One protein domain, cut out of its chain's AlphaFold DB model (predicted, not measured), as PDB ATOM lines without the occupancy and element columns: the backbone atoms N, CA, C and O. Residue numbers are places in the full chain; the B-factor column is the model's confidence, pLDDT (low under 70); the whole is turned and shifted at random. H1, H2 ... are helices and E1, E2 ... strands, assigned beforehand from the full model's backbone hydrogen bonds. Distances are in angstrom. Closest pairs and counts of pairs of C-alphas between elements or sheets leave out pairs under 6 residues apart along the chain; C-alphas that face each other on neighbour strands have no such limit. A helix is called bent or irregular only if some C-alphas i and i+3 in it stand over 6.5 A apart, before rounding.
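AT A GLANCE: This is residues 4 to 124 of the 125 residues of an uncharacterized protein of Rossellomorea vietnamensis (UniProt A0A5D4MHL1). A strongly twisted sheet of five strands has two helices side by side over one face, H1 and the first part of H2, while its other face is bare. H2 then runs on as a long arm beyond the sheet, and at the arm's far end sits a small head made of H3 and the stretches before and after it. The printed part has 121 residues with three named helices and five named strands, in the order H1 E1 E2 E3 E4 E5 H2 H3; the sheet's order is E1 E2 E3 E4 E5, antiparallel throughout, and the class is mixed, helices and strands. The whole is loose, with a radius of gyration of the C-alphas of 17.8 A, and spans 49 by 35 by 26 A.

HOW THE PARTS SIT: H1, residues 4 to 12, is on the sheet at a height over the sheet of 8.1 A, over E1, residues 17 to 20; the closest C-alphas are those of Ala 7 and Val 17, 6.0 A apart. E1 forms a hairpin with E2, residues 23 to 26, with N 18 and O 25 at 2.9 A. The meander, each strand the antiparallel neighbour of the one before, goes on with E3, residues 34 to 39, where N 24 and O 37 are 3.0 A apart. E4, residues 44 to 50, follows, with N 47 and O 36 at 2.9 A. The edge strand E5, residues 58 to 65, bends by 54 degrees at residue 62; N 46 and O 63 are 2.8 A apart. H2, residues 68 to 96, is on the same face as H1, which gives two layers, helices on one face of a sheet. H2 lies over E3 and E4 at a height over the sheet of 11.4 A, and its closest C-alphas to E3 are those of Phe 75 and Leu 37, 7.0 A apart. With residues 72 to 80 alone H2 touches H1, the closest C-alphas being those of Val 76 and Ala 6, 6.1 A apart, at a shallow tilt of 15 degrees, the same way. H3, residues 107 to 116, is near H2, with 5 pairs of C-alphas within 10 A, and is not on the sheet. In H1 and H3 every O i to N i+4 pair is within hydrogen-bond range; in H2 23 of 25 are.

IN THESE COORDINATES: H1 begins at C-alpha 4, (139.181, 213.869, 206.929). E4 is 18.9 A long and E5 20.8 A. H2 runs 40.0 A from C-alpha 68, (139.201, 222.864, 200.973), with a kink of 34 degrees near residue 85; it is only just irregular, C-alphas 87 and 90 being 6.7 A apart. H3, 14.2 A long, ends at C-alpha 116, (169.360, 223.989, 226.172).

THE WHOLE: The two C-alphas farthest apart, those of Glu 55 and Asn 122, are 53.1 A from each other. The printed part has no cut, and no link is long. The mean pLDDT of the printed part is 90.9, and residues 52 to 57 are under 70.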
ATOM      1  N   ILE A   4     139.006 215.217 206.359       96.69
ATOM      2  CA  ILE A   4     139.181 213.869 206.929       96.69
ATOM      3  C   ILE A   4     140.649 213.641 207.280       96.69
ATOM      4  O   ILE A   4     140.982 213.263 208.401       96.69
ATOM      5  N   THR A   5     141.534 213.940 206.336       97.38
ATOM      6  CA  THR A   5     142.981 213.868 206.529       97.38
ATOM      7  C   THR A   5     143.422 214.822 207.638       97.38
ATOM      8  O   THR A   5     144.210 214.440 208.499       97.38
ATOM      9  N   ALA A   6     142.878 216.044 207.657       97.44
ATOM     10  CA  ALA A   6     143.137 217.010 208.721       97.44
ATOM     11  C   ALA A   6     142.723 216.477 210.102       97.44
ATOM     12  O   ALA A   6     143.495 216.587 211.053       97.44
ATOM     13  N   ALA A   7     141.543 215.859 210.208       97.81
ATOM     14  CA  ALA A   7     141.074 215.277 211.460       97.81
ATOM     15  C   ALA A   7     141.988 214.156 211.962       97.81
ATOM     16  O   ALA A   7     142.303 214.117 213.149       97.81
ATOM     17  N   ASN A   8     142.454 213.278 211.071       97.81
ATOM     18  CA  ASN A   8     143.375 212.201 211.439       97.81
ATOM     19  C   ASN A   8     144.692 212.756 212.001       97.81
ATOM     20  O   ASN A   8     145.085 212.368 213.097       97.81
ATOM     21  N   ILE A   9     145.308 213.727 211.316       98.00
ATOM     22  CA  ILE A   9     146.562 214.360 211.762       98.00
ATOM     23  C   ILE A   9     146.401 214.991 213.153       98.00
ATOM     24  O   ILE A   9     147.251 214.812 214.025       98.00
ATOM     25  N   LEU A  10     145.315 215.736 213.375       97.75
ATOM     26  CA  LEU A  10     145.083 216.424 214.648       97.75
ATOM     27  C   LEU A  10     144.813 215.442 215.792       97.75
ATOM     28  O   LEU A  10     145.395 215.582 216.870       97.75
ATOM     29  N   ASN A  11     143.996 214.416 215.543       97.31
ATOM     30  CA  ASN A  11     143.703 213.385 216.533       97.31
ATOM     31  C   ASN A  11     144.958 212.576 216.902       97.31
ATOM     32  O   ASN A  11     145.188 212.337 218.087       97.31
ATOM     33  N   GLU A  12     145.803 212.222 215.926       97.31
ATOM     34  CA  GLU A  12     147.102 211.571 216.160       97.31
ATOM     35  C   GLU A  12     148.060 212.455 216.973       97.31
ATOM     36  O   GLU A  12     148.768 211.960 217.849       97.31
ATOM     37  N   ALA A  13     148.038 213.772 216.748       95.75
ATOM     38  CA  ALA A  13     148.815 214.737 217.529       95.75
ATOM     39  C   ALA A  13     148.261 214.972 218.952       95.75
ATOM     40  O   ALA A  13     148.883 215.676 219.750       95.75
ATOM     41  N   GLY A  14     147.108 214.386 219.295       94.38
ATOM     42  CA  GLY A  14     146.472 214.507 220.608       94.38
ATOM     43  C   GLY A  14     145.505 215.685 220.742       94.38
ATOM     44  O   GLY A  14     145.012 215.939 221.841       94.38
ATOM     45  N   LYS A  15     145.189 216.387 219.649       95.56
ATOM     46  CA  LYS A  15     144.156 217.426 219.624       95.56
ATOM     47  C   LYS A  15     142.860 216.860 219.051       95.56
ATOM     48  O   LYS A  15     142.724 216.677 217.846       95.56
ATOM     49  N   GLN A  16     141.899 216.616 219.936       96.50
ATOM     50  CA  GLN A  16     140.638 215.982 219.568       96.50
ATOM     51  C   GLN A  16     139.781 216.892 218.682       96.50
ATOM     52  O   GLN A  16     139.433 218.013 219.062       96.50
ATOM     53  N   VAL A  17     139.411 216.378 217.514       97.31
ATOM     54  CA  VAL A  17     138.519 217.028 216.552       97.31
ATOM     55  C   VAL A  17     137.526 216.015 215.993       97.31
ATOM     56  O   VAL A  17     137.826 214.825 215.861       97.31
ATOM     57  N   LYS A  18     136.338 216.489 215.624       96.75
ATOM     58  CA  LYS A  18     135.279 215.670 215.025       96.75
ATOM     59  C   LYS A  18     134.783 216.271 213.721       96.75
ATOM     60  O   LYS A  18     134.830 217.486 213.535       96.75
ATOM     61  N   ILE A  19     134.274 215.415 212.841       96.19
ATOM     62  CA  ILE A  19     133.646 215.834 211.588       96.19
ATOM     63  C   ILE A  19     132.133 215.714 211.719       96.19
ATOM     64  O   ILE A  19     131.612 214.631 211.972       96.19
ATOM     65  N   GLU A  20     131.420 216.819 211.514       92.94
ATOM     66  CA  GLU A  20     129.960 216.868 211.570       92.94
ATOM     67  C   GLU A  20     129.411 217.747 210.448       92.94
ATOM     68  O   GLU A  20     129.781 218.910 210.318       92.94
ATOM     69  N   LYS A  21     128.492 217.203 209.637       87.38
ATOM     70  CA  LYS A  21     127.762 217.950 208.591       87.38
ATOM     71  C   LYS A  21     128.675 218.765 207.650       87.38
ATOM     72  O   LYS A  21     128.350 219.895 207.301       87.38
ATOM     73  N   GLY A  22     129.819 218.201 207.251       86.31
ATOM     74  CA  GLY A  22     130.782 218.878 206.368       86.31
ATOM     75  C   GLY A  22     131.648 219.936 207.061       86.31
ATOM     76  O   GLY A  22     132.242 220.770 206.384       86.31
ATOM     77  N   LYS A  23     131.713 219.909 208.396       93.94
ATOM     78  CA  LYS A  23     132.591 220.746 209.218       93.94
ATOM     79  C   LYS A  23     133.577 219.876 209.981       93.94
ATOM     80  O   LYS A  23     133.212 218.775 210.385       93.94
ATOM     81  N   ILE A  24     134.774 220.388 210.228       97.19
ATOM     82  CA  ILE A  24     135.699 219.853 211.235       97.19
ATOM     83  C   ILE A  24     135.707 220.814 212.421       97.19
ATOM     84  O   ILE A  24     135.827 222.022 212.236       97.19
ATOM     85  N   ILE A  25     135.508 220.285 213.625       96.62
ATOM     86  CA  ILE A  25     135.245 221.064 214.838       96.62
ATOM     87  C   ILE A  25     136.153 220.549 215.951       96.62
ATOM     88  O   ILE A  25     136.247 219.334 216.154       96.62
ATOM     89  N   GLU A  26     136.800 221.453 216.683       95.94
ATOM     90  CA  GLU A  26     137.501 221.092 217.914       95.94
ATOM     91  C   GLU A  26     136.546 220.524 218.968       95.94
ATOM     92  O   GLU A  26     135.442 221.025 219.185       95.94
ATOM     93  N   VAL A  27     136.981 219.468 219.652       94.38
ATOM     94  CA  VAL A  27     136.266 218.929 220.808       94.38
ATOM     95  C   VAL A  27     136.823 219.599 222.057       94.38
ATOM     96  O   VAL A  27     137.908 219.257 222.527       94.38
ATOM     97  N   THR A  28     136.075 220.561 222.589       89.88
ATOM     98  CA  THR A  28     136.419 221.294 223.811       89.88
ATOM     99  C   THR A  28     135.417 221.004 224.936       89.88
ATOM    100  O   THR A  28     134.304 220.529 224.675       89.88
ATOM    101  N   PRO A  29     135.796 221.235 226.208       87.56
ATOM    102  CA  PRO A  29     134.851 221.229 227.318       87.56
ATOM    103  C   PRO A  29     133.678 222.202 227.097       87.56
ATOM    104  O   PRO A  29     133.800 223.165 226.339       87.56
ATOM    105  N   PRO A  30     132.537 221.992 227.777       83.50
ATOM    106  CA  PRO A  30     131.435 222.945 227.741       83.50
ATOM    107  C   PRO A  30     131.892 224.361 228.109       83.50
ATOM    108  O   PRO A  30     132.699 224.531 229.019       83.50
ATOM    109  N   TYR A  31     131.309 225.359 227.441       82.06
ATOM    110  CA  TYR A  31     131.551 226.794 227.661       82.06
ATOM    111  C   TYR A  31     132.922 227.331 227.228       82.06
ATOM    112  O   TYR A  31     133.174 228.523 227.388       82.06
ATOM    113  N   GLU A  32     133.763 226.496 226.624       87.81
ATOM    114  CA  GLU A  32     135.033 226.918 226.041       87.81
ATOM    115  C   GLU A  32     134.848 227.413 224.606       87.81
ATOM    116  O   GLU A  32     134.047 226.878 223.832       87.81
ATOM    117  N   ASN A  33     135.644 228.411 224.234       91.88
ATOM    118  CA  ASN A  33     135.759 228.809 222.839       91.88
ATOM    119  C   ASN A  33     136.363 227.658 222.029       91.88
ATOM    120  O   ASN A  33     137.185 226.893 222.537       91.88
ATOM    121  N   TYR A  34     135.969 227.537 220.767       93.50
ATOM    122  CA  TYR A  34     136.504 226.487 219.910       93.50
ATOM    123  C   TYR A  34     136.623 226.936 218.467       93.50
ATOM    124  O   TYR A  34     135.804 227.703 217.953       93.50
ATOM    125  N   TYR A  35     137.631 226.404 217.800       96.12
ATOM    126  CA  TYR A  35     137.849 226.619 216.388       96.12
ATOM    127  C   TYR A  35     137.151 225.555 215.550       96.12
ATOM    128  O   TYR A  35     136.994 224.394 215.948       96.12
ATOM    129  N   TYR A  36     136.738 225.945 214.352       96.75
ATOM    130  CA  TYR A  36     136.192 225.008 213.388       96.75
ATOM    131  C   TYR A  36     136.382 225.503 211.956       96.75
ATOM    132  O   TYR A  36     136.578 226.690 211.704       96.75
ATOM    133  N   LEU A  37     136.312 224.574 211.008       97.62
ATOM    134  CA  LEU A  37     136.361 224.861 209.582       97.62
ATOM    135  C   LEU A  37     135.090 224.325 208.921       97.62
ATOM    136  O   LEU A  37     134.719 223.166 209.131       97.62
ATOM    137  N   GLN A  38     134.420 225.161 208.129       96.25
ATOM    138  CA  GLN A  38     133.168 224.819 207.452       96.25
ATOM    139  C   GLN A  38     133.180 225.196 205.975       96.25
ATOM    140  O   GLN A  38     133.818 226.165 205.576       96.25
ATOM    141  N   LYS A  39     132.407 224.461 205.177       94.62
ATOM    142  CA  LYS A  39     132.073 224.851 203.808       94.62
ATOM    143  C   LYS A  39     130.807 225.713 203.791       94.62
ATOM    144  O   LYS A  39     129.781 225.298 204.333       94.62
ATOM    145  N   THR A  40     130.868 226.865 203.136       91.12
ATOM    146  CA  THR A  40     129.710 227.700 202.781       91.12
ATOM    147  C   THR A  40     129.290 227.447 201.329       91.12
ATOM    148  O   THR A  40     129.752 226.501 200.686       91.12
ATOM    149  N   SER A  41     128.360 228.244 200.793       87.69
ATOM    150  CA  SER A  41     127.907 228.098 199.404       87.69
ATOM    151  C   SER A  41     129.021 228.324 198.379       87.69
ATOM    152  O   SER A  41     128.981 227.719 197.310       87.69
ATOM    153  N   GLU A  42     130.010 229.158 198.702       89.81
ATOM    154  CA  GLU A  42     131.025 229.621 197.746       89.81
ATOM    155  C   GLU A  42     132.459 229.312 198.186       89.81
ATOM    156  O   GLU A  42     133.336 229.129 197.342       89.81
ATOM    157  N   GLU A  43     132.704 229.210 199.492       95.69
ATOM    158  CA  GLU A  43     134.050 229.130 200.045       95.69
ATOM    159  C   GLU A  43     134.126 228.248 201.297       95.69
ATOM    160  O   GLU A  43     133.165 227.594 201.705       95.69
ATOM    161  N   TRP A  44     135.320 228.164 201.866       97.25
ATOM    162  CA  TRP A  44     135.593 227.529 203.141       97.25
ATOM    163  C   TRP A  44     135.979 228.591 204.155       97.25
ATOM    164  O   TRP A  44     136.871 229.393 203.894       97.25
ATOM    165  N   GLU A  45     135.348 228.565 205.318       97.50
ATOM    166  CA  GLU A  45     135.569 229.533 206.385       97.50
ATOM    167  C   GLU A  45     136.219 228.850 207.581       97.50
ATOM    168  O   GLU A  45     135.735 227.823 208.071       97.50
ATOM    169  N   TYR A  46     137.319 229.438 208.041       97.62
ATOM    170  CA  TYR A  46     137.925 229.149 209.328       97.62
ATOM    171  C   TYR A  46     137.361 230.108 210.371       97.62
ATOM    172  O   TYR A  46     137.515 231.325 210.237       97.62
ATOM    173  N   CYS A  47     136.721 229.558 211.399       96.56
ATOM    174  CA  CYS A  47     135.935 230.321 212.355       96.56
ATOM    175  C   CYS A  47     136.335 230.025 213.802       96.56
ATOM    176  O   CYS A  47     136.707 228.900 214.148       96.56
ATOM    177  N   LEU A  48     136.157 231.028 214.659       95.25
ATOM    178  CA  LEU A  48     136.166 230.905 216.112       95.25
ATOM    179  C   LEU A  48     134.736 231.014 216.636       95.25
ATOM    180  O   LEU A  48     134.036 231.997 216.379       95.25
ATOM    181  N   LYS A  49     134.306 230.017 217.410       92.94
ATOM    182  CA  LYS A  49     133.086 230.100 218.208       92.94
ATOM    183  C   LYS A  49     133.411 230.672 219.580       92.94
ATOM    184  O   LYS A  49     134.184 230.073 220.325       92.94
ATOM    185  N   LEU A  50     132.796 231.805 219.911       89.50
ATOM    186  CA  LEU A  50     132.938 232.468 221.204       89.50
ATOM    187  C   LEU A  50     131.770 232.068 222.111       89.50
ATOM    188  O   LEU A  50     130.618 232.422 221.847       89.50
ATOM    189  N   ILE A  51     132.072 231.309 223.163       84.44
ATOM    190  CA  ILE A  51     131.109 230.863 224.179       84.44
ATOM    191  C   ILE A  51     131.430 231.484 225.537       84.44
ATOM    192  O   ILE A  51     130.521 231.862 226.276       84.44
ATOM    193  N   GLU A  52     132.713 231.610 225.868       69.38
ATOM    194  CA  GLU A  52     133.129 232.139 227.158       69.38
ATOM    195  C   GLU A  52     132.710 233.622 227.277       69.38
ATOM    196  O   GLU A  52     133.021 234.445 226.414       69.38
ATOM    197  N   LYS A  53     132.032 233.976 228.380       61.47
ATOM    198  CA  LYS A  53     131.696 235.358 228.794       61.47
ATOM    199  C   LYS A  53     130.611 236.097 227.987       61.47
ATOM    200  O   LYS A  53     130.586 237.327 228.029       61.47
ATOM    201  N   GLN A  54     129.693 235.405 227.304       60.53
ATOM    202  CA  GLN A  54     128.594 236.068 226.577       60.53
ATOM    203  C   GLN A  54     127.222 235.409 226.810       60.53
ATOM    204  O   GLN A  54     127.108 234.188 226.828       60.53
ATOM    205  N   GLU A  55     126.163 236.223 226.952       61.31
ATOM    206  CA  GLU A  55     124.761 235.753 226.961       61.31
ATOM    207  C   GLU A  55     124.308 235.241 225.580       61.31
ATOM    208  O   GLU A  55     123.377 234.446 225.481       61.31
ATOM    209  N   VAL A  56     124.984 235.680 224.510       67.62
ATOM    210  CA  VAL A  56     124.722 235.294 223.119       67.62
ATOM    211  C   VAL A  56     126.003 234.738 222.516       67.62
ATOM    212  O   VAL A  56     127.043 235.387 222.559       67.62
ATOM    213  N   THR A  57     125.930 233.540 221.941       68.94
ATOM    214  CA  THR A  57     127.076 232.910 221.284       68.94
ATOM    215  C   THR A  57     127.424 233.660 220.004       68.94
ATOM    216  O   THR A  57     126.628 233.667 219.062       68.94
ATOM    217  N   ASN A  58     128.618 234.245 219.950       83.12
ATOM    218  CA  ASN A  58     129.114 234.927 218.762       83.12
ATOM    219  C   ASN A  58     130.070 234.047 217.959       83.12
ATOM    220  O   ASN A  58     130.565 233.010 218.409       83.12
ATOM    221  N   GLU A  59     130.270 234.447 216.715       89.75
ATOM    222  CA  GLU A  59     131.086 233.737 215.749       89.75
ATOM    223  C   GLU A  59     131.936 234.737 214.983       89.75
ATOM    224  O   GLU A  59     131.431 235.759 214.522       89.75
ATOM    225  N   GLU A  60     133.221 234.432 214.870       93.31
ATOM    226  CA  GLU A  60     134.182 235.243 214.140       93.31
ATOM    227  C   GLU A  60     134.759 234.420 212.992       93.31
ATOM    228  O   GLU A  60     135.321 233.347 213.213       93.31
ATOM    229  N   VAL A  61     134.632 234.932 211.765       95.69
ATOM    230  CA  VAL A  61     135.334 234.383 210.603       95.69
ATOM    231  C   VAL A  61     136.757 234.930 210.620       95.69
ATOM    232  O   VAL A  61     136.983 236.112 210.376       95.69
ATOM    233  N   ILE A  62     137.721 234.058 210.901       96.69
ATOM    234  CA  ILE A  62     139.146 234.400 210.970       96.69
ATOM    235  C   ILE A  62     139.705 234.557 209.556       96.69
ATOM    236  O   ILE A  62     140.502 235.457 209.275       96.69
ATOM    237  N   ARG A  63     139.325 233.640 208.659       97.19
ATOM    238  CA  ARG A  63     139.807 233.617 207.276       97.19
ATOM    239  C   ARG A  63     138.910 232.776 206.373       97.19
ATOM    240  O   ARG A  63     138.492 231.688 206.760       97.19
ATOM    241  N   SER A  64     138.739 233.237 205.138       97.75
ATOM    242  CA  SER A  64     138.077 232.493 204.064       97.75
ATOM    243  C   SER A  64     139.061 231.951 203.024       97.75
ATOM    244  O   SER A  64     140.121 232.533 202.772       97.75
ATOM    245  N   PHE A  65     138.693 230.840 202.389       97.62
ATOM    246  CA  PHE A  65     139.491 230.126 201.397       97.62
ATOM    247  C   PHE A  65     138.619 229.632 200.247       97.62
ATOM    248  O   PHE A  65     137.573 229.026 200.451       97.62
ATOM    249  N   LYS A  66     139.105 229.764 199.012       97.12
ATOM    250  CA  LYS A  66     138.364 229.300 197.824       97.12
ATOM    251  C   LYS A  66     138.253 227.778 197.710       97.12
ATOM    252  O   LYS A  66     137.439 227.280 196.940       97.12
ATOM    253  N   ASN A  67     139.114 227.027 198.394       96.00
ATOM    254  CA  ASN A  67     139.163 225.576 198.280       96.00
ATOM    255  C   ASN A  67     139.475 224.916 199.627       96.00
ATOM    256  O   ASN A  67     140.121 225.502 200.494       96.00
ATOM    257  N   GLU A  68     139.036 223.666 199.757       96.69
ATOM    258  CA  GLU A  68     139.201 222.864 200.973       96.69
ATOM    259  C   GLU A  68     140.669 222.616 201.314       96.69
ATOM    260  O   GLU A  68     141.034 222.560 202.482       96.69
ATOM    261  N   ASN A  69     141.523 222.474 200.299       97.31
ATOM    262  CA  ASN A  69     142.914 222.087 200.484       97.31
ATOM    263  C   ASN A  69     143.687 223.114 201.304       97.31
ATOM    264  O   ASN A  69     144.358 222.752 202.271       97.31
ATOM    265  N   ASP A  70     143.564 224.380 200.923       98.00
ATOM    266  CA  ASP A  70     144.226 225.485 201.605       98.00
ATOM    267  C   ASP A  70     143.599 225.733 202.977       98.00
ATOM    268  O   ASP A  70     144.321 225.934 203.954       98.00
ATOM    269  N   ALA A  71     142.272 225.625 203.066       97.62
ATOM    270  CA  ALA A  71     141.529 225.787 204.309       97.62
ATOM    271  C   ALA A  71     141.930 224.741 205.362       97.62
ATOM    272  O   ALA A  71     142.292 225.084 206.486       97.62
ATOM    273  N   ALA A  72     141.941 223.461 204.980       97.69
ATOM    274  CA  ALA A  72     142.323 222.353 205.846       97.69
ATOM    275  C   ALA A  72     143.800 222.438 206.253       97.69
ATOM    276  O   ALA A  72     144.131 222.191 207.411       97.69
ATOM    277  N   LYS A  73     144.699 222.818 205.331       98.12
ATOM    278  CA  LYS A  73     146.122 223.055 205.645       98.12
ATOM    279  C   LYS A  73     146.292 224.144 206.679       98.12
ATOM    280  O   LYS A  73     147.011 223.938 207.651       98.12
ATOM    281  N   TYR A  74     145.632 225.276 206.472       97.94
ATOM    282  CA  TYR A  74     145.706 226.382 207.407       97.94
ATOM    283  C   TYR A  74     145.168 225.979 208.782       97.94
ATOM    284  O   TYR A  74     145.865 226.172 209.771       97.94
ATOM    285  N   PHE A  75     143.995 225.339 208.828       97.56
ATOM    286  CA  PHE A  75     143.389 224.841 210.063       97.56
ATOM    287  C   PHE A  75     144.345 223.926 210.840       97.56
ATOM    288  O   PHE A  75     144.621 224.166 212.009       97.56
ATOM    289  N   VAL A  76     144.922 222.911 210.187       97.94
ATOM    290  CA  VAL A  76     145.865 221.991 210.843       97.94
ATOM    291  C   VAL A  76     147.092 222.726 211.379       97.94
ATOM    292  O   VAL A  76     147.491 222.490 212.515       97.94
ATOM    293  N   LEU A  77     147.695 223.605 210.576       97.75
ATOM    294  CA  LEU A  77     148.908 224.320 210.974       97.75
ATOM    295  C   LEU A  77     148.661 225.257 212.156       97.75
ATOM    296  O   LEU A  77     149.480 225.293 213.070       97.75
ATOM    297  N   ASP A  78     147.540 225.974 212.158       96.94
ATOM    298  CA  ASP A  78     147.181 226.889 213.240       96.94
ATOM    299  C   ASP A  78     146.938 226.130 214.553       96.94
ATOM    300  O   ASP A  78     147.552 226.425 215.582       96.94
ATOM    301  N   ILE A  79     146.145 225.054 214.492       96.25
ATOM    302  CA  ILE A  79     145.838 224.227 215.659       96.25
ATOM    303  C   ILE A  79     147.081 223.516 216.210       96.25
ATOM    304  O   ILE A  79     147.291 223.494 217.427       96.25
ATOM    305  N   LEU A  80     147.931 222.945 215.349       96.56
ATOM    306  CA  LEU A  80     149.177 222.311 215.791       96.56
ATOM    307  C   LEU A  80     150.167 223.331 216.351       96.56
ATOM    308  O   LEU A  80     150.819 223.045 217.354       96.56
ATOM    309  N   SER A  81     150.262 224.517 215.744       94.94
ATOM    310  CA  SER A  81     151.093 225.610 216.254       94.94
ATOM    311  C   SER A  81     150.693 225.962 217.687       94.94
ATOM    312  O   SER A  81     151.534 225.932 218.587       94.94
ATOM    313  N   ALA A  82     149.398 226.179 217.935       93.50
ATOM    314  CA  ALA A  82     148.885 226.460 219.272       93.50
ATOM    315  C   ALA A  82     149.134 225.299 220.254       93.50
ATOM    316  O   ALA A  82     149.549 225.527 221.395       93.50
ATOM    317  N   LEU A  83     148.924 224.054 219.812       94.75
ATOM    318  CA  LEU A  83     149.138 222.857 220.625       94.75
ATOM    319  C   LEU A  83     150.596 222.728 221.082       94.75
ATOM    320  O   LEU A  83     150.853 222.619 222.282       94.75
ATOM    321  N   TYR A  84     151.550 222.746 220.149       93.50
ATOM    322  CA  TYR A  84     152.972 222.586 220.462       93.50
ATOM    323  C   TYR A  84     153.541 223.808 221.182       93.50
ATOM    324  O   TYR A  84     154.397 223.669 222.058       93.50
ATOM    325  N   PHE A  85     153.013 225.004 220.907       91.31
ATOM    326  CA  PHE A  85     153.352 226.177 221.699       91.31
ATOM    327  C   PHE A  85     152.959 225.988 223.169       91.31
ATOM    328  O   PHE A  85     153.782 226.199 224.058       91.31
ATOM    329  N   ALA A  86     151.729 225.549 223.444       91.88
ATOM    330  CA  ALA A  86     151.263 225.329 224.811       91.88
ATOM    331  C   ALA A  86     151.985 224.165 225.510       91.88
ATOM    332  O   ALA A  86     152.256 224.249 226.709       91.88
ATOM    333  N   LYS A  87     152.282 223.093 224.769       92.62
ATOM    334  CA  LYS A  87     152.867 221.859 225.300       92.62
ATOM    335  C   LYS A  87     154.369 221.962 225.557       92.62
ATOM    336  O   LYS A  87     154.819 221.508 226.604       92.62
ATOM    337  N   ASP A  88     155.122 222.553 224.634       89.25
ATOM    338  CA  ASP A  88     156.587 222.468 224.638       89.25
ATOM    339  C   ASP A  88     157.240 223.846 224.815       89.25
ATOM    340  O   ASP A  88     158.112 224.023 225.669       89.25
ATOM    341  N   ILE A  89     156.780 224.857 224.069       87.88
ATOM    342  CA  ILE A  89     157.432 226.177 224.035       87.88
ATOM    343  C   ILE A  89     157.127 227.003 225.287       87.88
ATOM    344  O   ILE A  89     158.037 227.537 225.920       87.88
ATOM    345  N   ARG A  90     155.858 227.099 225.694       89.31
ATOM    346  CA  ARG A  90     155.450 227.887 226.863       89.31
ATOM    347  C   ARG A  90     156.082 227.369 228.162       89.31
ATOM    348  O   ARG A  90     156.606 228.199 228.907       89.31
ATOM    349  N   PRO A  91     156.109 226.055 228.459       91.44
ATOM    350  CA  PRO A  91     156.807 225.553 229.641       91.44
ATOM    351  C   PRO A  91     158.309 225.842 229.609       91.44
ATOM    352  O   PRO A  91     158.886 226.193 230.637       91.44
ATOM    353  N   PHE A  92     158.936 225.751 228.433       90.75
ATOM    354  CA  PHE A  92     160.343 226.098 228.259       90.75
ATOM    355  C   PHE A  92     160.615 227.580 228.555       90.75
ATOM    356  O   PHE A  92     161.533 227.887 229.317       90.75
ATOM    357  N   ILE A  93     159.787 228.480 228.012       89.12
ATOM    358  CA  ILE A  93     159.837 229.924 228.283       89.12
ATOM    359  C   ILE A  93     159.716 230.189 229.782       89.12
ATOM    360  O   ILE A  93     160.567 230.859 230.355       89.12
ATOM    361  N   MET A  94     158.697 229.623 230.432       87.75
ATOM    362  CA  MET A  94     158.438 229.859 231.855       87.75
ATOM    363  C   MET A  94     159.564 229.340 232.755       87.75
ATOM    364  O   MET A  94     159.830 229.926 233.799       87.75
ATOM    365  N   LYS A  95     160.223 228.243 232.368       90.75
ATOM    366  CA  LYS A  95     161.319 227.650 233.140       90.75
ATOM    367  C   LYS A  95     162.631 228.431 233.015       90.75
ATOM    368  O   LYS A  95     163.406 228.440 233.966       90.75
ATOM    369  N   ASN A  96     162.892 229.030 231.854       85.69
ATOM    370  CA  ASN A  96     164.193 229.625 231.520       85.69
ATOM    371  C   ASN A  96     164.140 231.152 231.318       85.69
ATOM    372  O   ASN A  96     165.149 231.741 230.949       85.69
ATOM    373  N   ASP A  97     162.984 231.783 231.545       84.56
ATOM    374  CA  ASP A  97     162.752 233.230 231.400       84.56
ATOM    375  C   ASP A  97     163.134 233.786 230.011       84.56
ATOM    376  O   ASP A  97     163.695 234.876 229.857       84.56
ATOM    377  N   PHE A  98     162.845 233.014 228.955       85.62
ATOM    378  CA  PHE A  98     163.060 233.470 227.580       85.62
ATOM    379  C   PHE A  98     161.889 234.307 227.069       85.62
ATOM    380  O   PHE A  98     160.747 233.870 227.053       85.62
ATOM    381  N   ASP A  99     162.200 235.466 226.499       83.44
ATOM    382  CA  ASP A  99     161.236 236.342 225.823       83.44
ATOM    383  C   ASP A  99     160.973 235.907 224.364       83.44
ATOM    384  O   ASP A  99     161.041 236.731 223.461       83.44
ATOM    385  N   ILE A 100     160.770 234.608 224.083       83.00
ATOM    386  CA  ILE A 100     160.633 234.109 222.696       83.00
ATOM    387  C   ILE A 100     159.474 234.825 221.987       83.00
ATOM    388  O   ILE A 100     158.330 234.755 222.430       83.00
ATOM    389  N   GLY A 101     159.774 235.486 220.864       77.88
ATOM    390  CA  GLY A 101     158.817 236.302 220.104       77.88
ATOM    391  C   GLY A 101     158.693 237.754 220.585       77.88
ATOM    392  O   GLY A 101     158.019 238.552 219.937       77.88
ATOM    393  N   GLY A 102     159.355 238.112 221.685       85.56
ATOM    394  CA  GLY A 102     159.450 239.474 222.193       85.56
ATOM    395  C   GLY A 102     160.709 240.216 221.726       85.56
ATOM    396  O   GLY A 102     161.634 239.632 221.153       85.56
ATOM    397  N   PRO A 103     160.772 241.538 221.969       85.56
ATOM    398  CA  PRO A 103     161.823 242.404 221.439       85.56
ATOM    399  C   PRO A 103     163.209 242.111 222.024       85.56
ATOM    400  O   PRO A 103     164.204 242.609 221.503       85.56
ATOM    401  N   LYS A 104     163.296 241.341 223.117       86.62
ATOM    402  CA  LYS A 104     164.572 240.989 223.750       86.62
ATOM    403  C   LYS A 104     165.114 239.636 223.292       86.62
ATOM    404  O   LYS A 104     166.127 239.219 223.856       86.62
ATOM    405  N   PHE A 105     164.449 238.925 222.381       89.50
ATOM    406  CA  PHE A 105     164.899 237.626 221.875       89.50
ATOM    407  C   PHE A 105     165.715 237.791 220.596       89.50
ATOM    408  O   PHE A 105     165.177 237.900 219.499       89.50
ATOM    409  N   ASP A 106     167.031 237.860 220.781       89.38
ATOM    410  CA  ASP A 106     168.024 237.999 219.719       89.38
ATOM    411  C   ASP A 106     168.609 236.638 219.300       89.38
ATOM    412  O   ASP A 106     168.321 235.595 219.890       89.38
ATOM    413  N   GLU A 107     169.459 236.645 218.273       89.50
ATOM    414  CA  GLU A 107     170.138 235.453 217.748       89.50
ATOM    415  C   GLU A 107     170.941 234.701 218.824       89.50
ATOM    416  O   GLU A 107     170.945 233.472 218.873       89.50
ATOM    417  N   ARG A 108     171.568 235.426 219.757       90.06
ATOM    418  CA  ARG A 108     172.306 234.813 220.866       90.06
ATOM    419  C   ARG A 108     171.371 234.030 221.788       90.06
ATOM    420  O   ARG A 108     171.693 232.900 222.146       90.06
ATOM    421  N   LYS A 109     170.220 234.601 222.156       89.50
ATOM    422  CA  LYS A 109     169.203 233.895 222.951       89.50
ATOM    423  C   LYS A 109     168.562 232.749 222.187       89.50
ATOM    424  O   LYS A 109     168.230 231.740 222.800       89.50
ATOM    425  N   PHE A 110     168.424 232.873 220.869       89.44
ATOM    426  CA  PHE A 110     168.024 231.751 220.032       89.44
ATOM    427  C   PHE A 110     169.027 230.599 220.159       89.44
ATOM    428  O   PHE A 110     168.612 229.504 220.527       89.44
ATOM    429  N   HIS A 111     170.327 230.851 219.968       90.19
ATOM    430  CA  HIS A 111     171.377 229.838 220.128       90.19
ATOM    431  C   HIS A 111     171.425 229.230 221.536       90.19
ATOM    432  O   HIS A 111     171.606 228.021 221.682       90.19
ATOM    433  N   GLU A 112     171.241 230.047 222.573       90.62
ATOM    434  CA  GLU A 112     171.140 229.578 223.955       90.62
ATOM    435  C   GLU A 112     169.943 228.634 224.132       90.62
ATOM    436  O   GLU A 112     170.095 227.528 224.652       90.62
ATOM    437  N   ALA A 113     168.769 229.022 223.630       90.00
ATOM    438  CA  ALA A 113     167.551 228.236 223.747       90.00
ATOM    439  C   ALA A 113     167.657 226.877 223.038       90.00
ATOM    440  O   ALA A 113     167.359 225.842 223.636       90.00
ATOM    441  N   VAL A 114     168.121 226.859 221.784       89.94
ATOM    442  CA  VAL A 114     168.277 225.613 221.012       89.94
ATOM    443  C   VAL A 114     169.360 224.701 221.599       89.94
ATOM    444  O   VAL A 114     169.192 223.483 221.584       89.94
ATOM    445  N   SER A 115     170.409 225.272 222.206       89.31
ATOM    446  CA  SER A 115     171.430 224.522 222.946       89.31
ATOM    447  C   SER A 115     170.852 223.847 224.195       89.31
ATOM    448  O   SER A 115     171.070 222.654 224.405       89.31
ATOM    449  N   ILE A 116     170.039 224.559 224.991       90.00
ATOM    450  CA  ILE A 116     169.360 223.989 226.172       90.00
ATOM    451  C   ILE A 116     168.407 222.856 225.768       90.00
ATOM    452  O   ILE A 116     168.299 221.854 226.475       90.00
ATOM    453  N   LEU A 117     167.726 222.997 224.628       87.12
ATOM    454  CA  LEU A 117     166.849 221.965 224.068       87.12
ATOM    455  C   LEU A 117     167.618 220.772 223.471       87.12
ATOM    456  O   LEU A 117     166.994 219.789 223.073       87.12
ATOM    457  N   GLY A 118     168.951 220.838 223.405       89.56
ATOM    458  CA  GLY A 118     169.786 219.796 222.818       89.56
ATOM    459  C   GLY A 118     169.609 219.663 221.306       89.56
ATOM    460  O   GLY A 118     169.887 218.597 220.755       89.56
ATOM    461  N   ILE A 119     169.131 220.713 220.629       87.62
ATOM    462  CA  ILE A 119     169.002 220.723 219.173       87.62
ATOM    463  C   ILE A 119     170.418 220.812 218.590       87.62
ATOM    464  O   ILE A 119     171.173 221.715 218.954       87.62
ATOM    465  N   PRO A 120     170.809 219.892 217.696       88.50
ATOM    466  CA  PRO A 120     172.131 219.932 217.088       88.50
ATOM    467  C   PRO A 120     172.340 221.191 216.237       88.50
ATOM    468  O   PRO A 120     171.454 221.606 215.489       88.50
ATOM    469  N   SER A 121     173.535 221.783 216.318       84.94
ATOM    470  CA  SER A 121     173.824 223.062 215.660       84.94
ATOM    471  C   SER A 121     173.675 223.027 214.149       84.94
ATOM    472  O   SER A 121     173.241 224.010 213.563       84.94
ATOM    473  N   ASN A 122     173.920 221.887 213.509       88.69
ATOM    474  CA  ASN A 122     173.732 221.708 212.068       88.69
ATOM    475  C   ASN A 122     172.289 221.940 211.573       88.69
ATOM    476  O   ASN A 122     172.093 222.034 210.366       88.69
ATOM    477  N   PHE A 123     171.290 222.031 212.458       83.25
ATOM    478  CA  PHE A 123     169.925 222.416 212.084       83.25
ATOM    479  C   PHE A 123     169.705 223.934 212.006       83.25
ATOM    480  O   PHE A 123     168.667 224.358 211.502       83.25
ATOM    481  N   TYR A 124     170.634 224.746 212.517       76.62
ATOM    482  CA  TYR A 124     170.473 226.200 212.642       76.62
ATOM    483  C   TYR A 124     171.778 227.005 212.475       76.62
ATOM    484  O   TYR A 124     171.813 228.180 212.841       76.62
TER     485      TYR A 124